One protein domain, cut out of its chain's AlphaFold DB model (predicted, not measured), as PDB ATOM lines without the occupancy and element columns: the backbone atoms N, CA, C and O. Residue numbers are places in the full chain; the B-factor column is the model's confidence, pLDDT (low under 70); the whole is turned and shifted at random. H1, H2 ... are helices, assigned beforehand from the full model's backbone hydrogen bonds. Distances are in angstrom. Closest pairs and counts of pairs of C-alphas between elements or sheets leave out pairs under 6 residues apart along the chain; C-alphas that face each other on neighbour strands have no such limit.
ATOM      1  N   LEU A  43      35.375  92.092 124.582       92.62
ATOM      2  CA  LEU A  43      36.750  92.479 124.877       92.62
ATOM      3  C   LEU A  43      37.673  91.254 124.823       92.62
ATOM      4  O   LEU A  43      37.288  90.170 125.280       92.62
ATOM      5  N   PRO A  44      38.883  91.382 124.258       95.06
ATOM      6  CA  PRO A  44      39.866  90.318 124.331       95.06
ATOM      7  C   PRO A  44      40.365  90.144 125.767       95.06
ATOM      8  O   PRO A  44      40.521  91.106 126.515       95.06
ATOM      9  N   SER A  45      40.627  88.896 126.128       94.94
ATOM     10  CA  SER A  45      41.378  88.527 127.322       94.94
ATOM     11  C   SER A  45      42.820  89.033 127.239       94.94
ATOM     12  O   SER A  45      43.355  89.264 126.149       94.94
ATOM     13  N   THR A  46      43.487  89.135 128.389       95.62
ATOM     14  CA  THR A  46      44.909  89.502 128.477       95.62
ATOM     15  C   THR A  46      45.779  88.620 127.578       95.62
ATOM     16  O   THR A  46      46.623  89.125 126.839       95.62
ATOM     17  N   LEU A  47      45.532  87.305 127.568       95.56
ATOM     18  CA  LEU A  47      46.279  86.358 126.738       95.56
ATOM     19  C   LEU A  47      46.040  86.576 125.237       95.56
ATOM     20  O   LEU A  47      46.989  86.530 124.455       95.56
ATOM     21  N   GLU A  48      44.796  86.840 124.823       96.19
ATOM     22  CA  GLU A  48      44.493  87.180 123.428       96.19
ATOM     23  C   GLU A  48      45.268  88.434 123.002       96.19
ATOM     24  O   GLU A  48      45.907  88.413 121.946       96.19
ATOM     25  N   ILE A  49      45.276  89.485 123.839       96.44
ATOM     26  CA  ILE A  49      46.019  90.733 123.593       96.44
ATOM     27  C   ILE A  49      47.517  90.459 123.434       96.44
ATOM     28  O   ILE A  49      48.113  90.896 122.449       96.44
ATOM     29  N   LEU A  50      48.119  89.713 124.367       96.44
ATOM     30  CA  LEU A  50      49.544  89.367 124.327       96.44
ATOM     31  C   LEU A  50      49.918  88.637 123.036       96.44
ATOM     32  O   LEU A  50      50.949  88.931 122.432       96.44
ATOM     33  N   LEU A  51      49.053  87.729 122.583       96.12
ATOM     34  CA  LEU A  51      49.255  86.938 121.373       96.12
ATOM     35  C   LEU A  51      48.838  87.657 120.079       96.12
ATOM     36  O   LEU A  51      49.064  87.118 118.997       96.12
ATOM     37  N   GLY A  52      48.246  88.855 120.155       95.62
ATOM     38  CA  GLY A  52      47.808  89.607 118.975       95.62
ATOM     39  C   GLY A  52      46.697  88.910 118.177       95.62
ATOM     40  O   GLY A  52      46.662  89.025 116.951       95.62
ATOM     41  N   GLN A  53      45.806  88.155 118.835       96.44
ATOM     42  CA  GLN A  53      44.850  87.265 118.158       96.44
ATOM     43  C   GLN A  53      43.799  88.023 117.328       96.44
ATOM     44  O   GLN A  53      42.820  88.576 117.838       96.44
ATOM     45  N   LYS A  54      43.987  88.030 116.005       94.25
ATOM     46  CA  LYS A  54      43.034  88.608 115.048       94.25
ATOM     47  C   LYS A  54      41.813  87.689 114.856       94.25
ATOM     48  O   LYS A  54      41.958  86.473 114.920       94.25
ATOM     49  N   PRO A  55      40.615  88.244 114.576       92.62
ATOM     50  CA  PRO A  55      40.320  89.666 114.365       92.62
ATOM     51  C   PRO A  55      39.992  90.436 115.654       92.62
ATOM     52  O   PRO A  55      39.823  91.651 115.593       92.62
ATOM     53  N   LYS A  56      39.879  89.751 116.801       93.19
ATOM     54  CA  LYS A  56      39.410  90.335 118.065       93.19
ATOM     55  C   LYS A  56      40.355  91.419 118.590       93.19
ATOM     56  O   LYS A  56      39.892  92.442 119.075       93.19
ATOM     57  N   VAL A  57      41.667  91.219 118.458       96.00
ATOM     58  CA  VAL A  57      42.695  92.127 118.986       96.00
ATOM     59  C   VAL A  57      43.074  93.202 117.969       96.00
ATOM     60  O   VAL A  57      43.415  92.925 116.815       96.00
ATOM     61  N   ASN A  58      43.067  94.456 118.415       95.00
ATOM     62  CA  ASN A  58      43.313  95.629 117.572       95.00
ATOM     63  C   ASN A  58      44.763  96.157 117.623       95.00
ATOM     64  O   ASN A  58      45.077  97.131 116.944       95.00
ATOM     65  N   THR A  59      45.654  95.491 118.359       96.19
ATOM     66  CA  THR A  59      47.104  95.748 118.387       96.19
ATOM     67  C   THR A  59      47.893  94.590 117.778       96.19
ATOM     68  O   THR A  59      47.336  93.526 117.491       96.19
ATOM     69  N   GLU A  60      49.188  94.799 117.549       95.69
ATOM     70  CA  GLU A  60      50.128  93.723 117.213       95.69
ATOM     71  C   GLU A  60      50.396  92.812 118.421       95.69
ATOM     72  O   GLU A  60      50.099  93.190 119.561       95.69
ATOM     73  N   LYS A  61      50.975  91.627 118.167       96.44
ATOM     74  CA  LYS A  61      51.501  90.734 119.215       96.44
ATOM     75  C   LYS A  61      52.476  91.514 120.102       96.44
ATOM     76  O   LYS A  61      53.289  92.299 119.602       96.44
ATOM     77  N   ILE A  62      52.406  91.293 121.413       97.06
ATOM     78  CA  ILE A  62      53.338  91.920 122.349       97.06
ATOM     79  C   ILE A  62      54.665  91.159 122.321       97.06
ATOM     80  O   ILE A  62      54.715  89.956 122.563       97.06
ATOM     81  N   GLU A  63      55.750  91.875 122.045       96.81
ATOM     82  CA  GLU A  63      57.093  91.306 121.920       96.81
ATOM     83  C   GLU A  63      58.180  92.295 122.361       96.81
ATOM     84  O   GLU A  63      57.959  93.509 122.468       96.81
ATOM     85  N   VAL A  64      59.379  91.770 122.628       97.94
ATOM     86  CA  VAL A  64      60.567  92.577 122.927       97.94
ATOM     87  C   VAL A  64      61.169  93.072 121.613       97.94
ATOM     88  O   VAL A  64      61.583  92.268 120.787       97.94
ATOM     89  N   VAL A  65      61.246  94.388 121.421       97.31
ATOM     90  CA  VAL A  65      61.759  95.017 120.183       97.31
ATOM     91  C   VAL A  65      63.044  95.819 120.394       97.31
ATOM     92  O   VAL A  65      63.550  96.434 119.459       97.31
ATOM     93  N   ARG A  66      63.549  95.862 121.633       96.69
ATOM     94  CA  ARG A  66      64.784  96.543 122.050       96.69
ATOM     95  C   ARG A  66      65.414  95.813 123.227       96.69
ATOM     96  O   ARG A  66      64.708  95.120 123.956       96.69
ATOM     97  N   THR A  67      66.711  96.008 123.444       97.88
ATOM     98  CA  THR A  67      67.432  95.359 124.546       97.88
ATOM     99  C   THR A  67      66.859  95.816 125.897       97.88
ATOM    100  O   THR A  67      66.786  97.026 126.151       97.88
ATOM    101  N   PRO A  68      66.438  94.899 126.788       98.19
ATOM    102  CA  PRO A  68      65.945  95.273 128.111       98.19
ATOM    103  C   PRO A  68      66.988  96.071 128.905       98.19
ATOM    104  O   PRO A  68      68.141  95.670 129.028       98.19
ATOM    105  N   GLY A  69      66.573  97.205 129.469       97.50
ATOM    106  CA  GLY A  69      67.426  98.129 130.220       97.50
ATOM    107  C   GLY A  69      68.124  99.201 129.378       97.50
ATOM    108  O   GLY A  69      68.677 100.131 129.956       97.50
ATOM    109  N   GLU A  70      68.063  99.133 128.046       96.44
ATOM    110  CA  GLU A  70      68.750 100.087 127.162       96.44
ATOM    111  C   GLU A  70      68.174 101.508 127.258       96.44
ATOM    112  O   GLU A  70      68.912 102.493 127.281       96.44
ATOM    113  N   LYS A  71      66.842 101.635 127.317       96.62
ATOM    114  CA  LYS A  71      66.154 102.931 127.369       96.62
ATOM    115  C   LYS A  71      64.791 102.826 128.045       96.62
ATOM    116  O   LYS A  71      64.078 101.843 127.861       96.62
ATOM    117  N   CYS A  72      64.397 103.887 128.750       97.19
ATOM    118  CA  CYS A  72      63.017 104.083 129.187       97.19
ATOM    119  C   CYS A  72      62.167 104.603 128.017       97.19
ATOM    120  O   CYS A  72      62.366 105.720 127.533       97.19
ATOM    121  N   VAL A  73      61.241 103.773 127.540       97.00
ATOM    122  CA  VAL A  73      60.245 104.115 126.526       97.00
ATOM    123  C   VAL A  73      58.924 103.509 126.963       97.00
ATOM    124  O   VAL A  73      58.829 102.291 127.096       97.00
ATOM    125  N   TYR A  74      57.913 104.360 127.160       96.31
ATOM    126  CA  TYR A  74      56.571 103.946 127.572       96.31
ATOM    127  C   TYR A  74      56.096 102.711 126.789       96.31
ATOM    128  O   TYR A  74      56.310 102.612 125.585       96.31
ATOM    129  N   SER A  75      55.464 101.748 127.446       96.31
ATOM    130  CA  SER A  75      55.008 100.518 126.791       96.31
ATOM    131  C   SER A  75      53.762 100.004 127.490       96.31
ATOM    132  O   SER A  75      53.844  99.500 128.610       96.31
ATOM    133  N   GLY A  76      52.623 100.114 126.807       96.44
ATOM    134  CA  GLY A  76      51.387  99.449 127.202       96.44
ATOM    135  C   GLY A  76      51.502  97.925 127.107       96.44
ATOM    136  O   GLY A  76      50.887  97.217 127.906       96.44
ATOM    137  N   GLY A  77      52.345  97.411 126.202       97.00
ATOM    138  CA  GLY A  77      52.674  95.985 126.144       97.00
ATOM    139  C   GLY A  77      53.325  95.477 127.434       97.00
ATOM    140  O   GLY A  77      52.930  94.440 127.963       97.00
ATOM    141  N   GLY A  78      54.247  96.253 128.015       97.44
ATOM    142  CA  GLY A  78      54.875  95.930 129.300       97.44
ATOM    143  C   GLY A  78      53.874  95.883 130.462       97.44
ATOM    144  O   GLY A  78      53.954  95.011 131.331       97.44
ATOM    145  N   THR A  79      52.881  96.776 130.441       97.19
ATOM    146  CA  THR A  79      51.770  96.771 131.402       97.19
ATOM    147  C   THR A  79      50.897  95.522 131.261       97.19
ATOM    148  O   THR A  79      50.582  94.905 132.272       97.19
ATOM    149  N   ASN A  80      50.575  95.085 130.039       96.69
ATOM    150  CA  ASN A  80      49.774  93.870 129.812       96.69
ATOM    151  C   ASN A  80      50.513  92.592 130.242       96.69
ATOM    152  O   ASN A  80      49.903  91.685 130.798       96.69
ATOM    153  N   ILE A  81      51.837  92.530 130.057       97.06
ATOM    154  CA  ILE A  81      52.638  91.418 130.599       97.06
ATOM    155  C   ILE A  81      52.556  91.407 132.130       97.06
ATOM    156  O   ILE A  81      52.410  90.351 132.735       97.06
ATOM    157  N   THR A  82      52.620  92.579 132.766       96.88
ATOM    158  CA  THR A  82      52.495  92.690 134.228       96.88
ATOM    159  C   THR A  82      51.110  92.258 134.707       96.88
ATOM    160  O   THR A  82      51.012  91.543 135.701       96.88
ATOM    161  N   GLN A  83      50.054  92.648 133.986       96.31
ATOM    162  CA  GLN A  83      48.689  92.192 134.239       96.31
ATOM    163  C   GLN A  83      48.608  90.660 134.209       96.31
ATOM    164  O   GLN A  83      48.152  90.067 135.179       96.31
ATOM    165  N   MET A  84      49.129  90.024 133.157       96.31
ATOM    166  CA  MET A  84      49.123  88.564 133.023       96.31
ATOM    167  C   MET A  84      49.860  87.867 134.173       96.31
ATOM    168  O   MET A  84      49.370  86.878 134.702       96.31
ATOM    169  N   ILE A  85      51.009  88.407 134.601       94.94
ATOM    170  CA  ILE A  85      51.761  87.881 135.753       94.94
ATOM    171  C   ILE A  85      50.910  87.927 137.028       94.94
ATOM    172  O   ILE A  85      50.925  86.975 137.804       94.94
ATOM    173  N   ILE A  86      50.185  89.025 137.259       95.00
ATOM    174  CA  ILE A  86      49.314  89.167 138.430       95.00
ATOM    175  C   ILE A  86      48.173  88.151 138.356       95.00
ATOM    176  O   ILE A  86      48.009  87.386 139.299       95.00
ATOM    177  N   GLU A  87      47.460  88.089 137.230       95.25
ATOM    178  CA  GLU A  87      46.337  87.164 137.017       95.25
ATOM    179  C   GLU A  87      46.763  85.690 137.159       95.25
ATOM    180  O   GLU A  87      46.054  84.892 137.774       95.25
ATOM    181  N   ASP A  88      47.944  85.314 136.653       93.62
ATOM    182  CA  ASP A  88      48.460  83.944 136.767       93.62
ATOM    183  C   ASP A  88      48.868  83.572 138.201       93.62
ATOM    184  O   ASP A  88      48.689  82.420 138.602       93.62
ATOM    185  N   ILE A  89      49.417  84.521 138.971       93.56
ATOM    186  CA  ILE A  89      49.841  84.287 140.361       93.56
ATOM    187  C   ILE A  89      48.639  84.253 141.309       93.56
ATOM    188  O   ILE A  89      48.604  83.413 142.209       93.56
ATOM    189  N   THR A  90      47.679  85.167 141.145       94.50
ATOM    190  CA  THR A  90      46.519  85.275 142.044       94.50
ATOM    191  C   THR A  90      45.401  84.311 141.667       94.50
ATOM    192  O   THR A  90      44.640  83.891 142.532       94.50
ATOM    193  N   GLY A  91      45.293  83.945 140.386       93.38
ATOM    194  CA  GLY A  91      44.127  83.242 139.856       93.38
ATOM    195  C   GLY A  91      42.876  84.123 139.770       93.38
ATOM    196  O   GLY A  91      41.785  83.598 139.545       93.38
ATOM    197  N   GLU A  92      43.021  85.437 139.948       94.50
ATOM    198  CA  GLU A  92      41.939  86.417 139.902       94.50
ATOM    199  C   GLU A  92      42.061  87.323 138.678       94.50
ATOM    200  O   GLU A  92      43.138  87.512 138.117       94.50
ATOM    201  N   SER A  93      40.936  87.901 138.265       92.69
ATOM    202  CA  SER A  93      40.914  88.889 137.189       92.69
ATOM    203  C   SER A  93      41.536  90.203 137.658       92.69
ATOM    204  O   SER A  93      41.296  90.613 138.790       92.69
ATOM    205  N   TYR A  94      42.261  90.909 136.786       91.88
ATOM    206  CA  TYR A  94      43.011  92.113 137.174       91.88
ATOM    207  C   TYR A  94      42.175  93.257 137.774       91.88
ATOM    208  O   TYR A  94      42.704  94.095 138.496       91.88
ATOM    209  N   GLN A  95      40.882  93.327 137.454       90.56
ATOM    210  CA  GLN A  95      39.979  94.374 137.939       90.56
ATOM    211  C   GLN A  95      39.401  94.143 139.346       90.56
ATOM    212  O   GLN A  95      38.660  95.010 139.815       90.56
ATOM    213  N   ASN A  96      39.654  92.986 139.963       87.88
ATOM    214  CA  ASN A  96      39.182  92.659 141.313       87.88
ATOM    215  C   ASN A  96      40.141  93.207 142.377       87.88
ATOM    216  O   ASN A  96      39.628  93.648 143.430       87.88
TER     217      ASN A  96
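Overview. This is residues 43 to 96 of the 96 residues of the protein "Beta-lactamase domain-containing protein" of Rickettsiaceae bacterium (UniProt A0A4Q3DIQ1). With little regular structure, this is a long helix, H2, with a short helix, H1, packed on it at a steep tilt, and a long loop between them whose residues 65 to 74 stick out to one side. The printed part has 54 residues with two named helices, H1 then H2, and no named strand; its class is all helix, with 21 residues in named elements. It is only just loose, close to compact, with a radius of gyration of the C-alphas of 12.3 A, and flat, spanning 33 by 28 by 14 A.

Along the chain. H1 is residues 46 to 51, from C-alpha 46 at (44.909, 89.502, 128.477). H2 is residues 76 to 90, 21.1 A from first to last C-alpha, ending with C-alpha 90 at (46.519, 85.275, 142.044).

Arrangement. H1 and H2 touch; their closest C-alphas, those of Thr 46 and Met 84, are 6.3 A apart. They run opposite ways at a steep tilt of 52 degrees. In both helices every O i to N i+4 pair is within hydrogen-bond range.

Size, cuts and confidence. The C-alphas farthest apart, those of Glu 70 and Asn 96, are 33.6 A apart. The link from H1 to H2, 24 residues, is long, and residues 65 to 74 in it stand free. The printed part has no cut, and no printed residue has a pLDDT under 70.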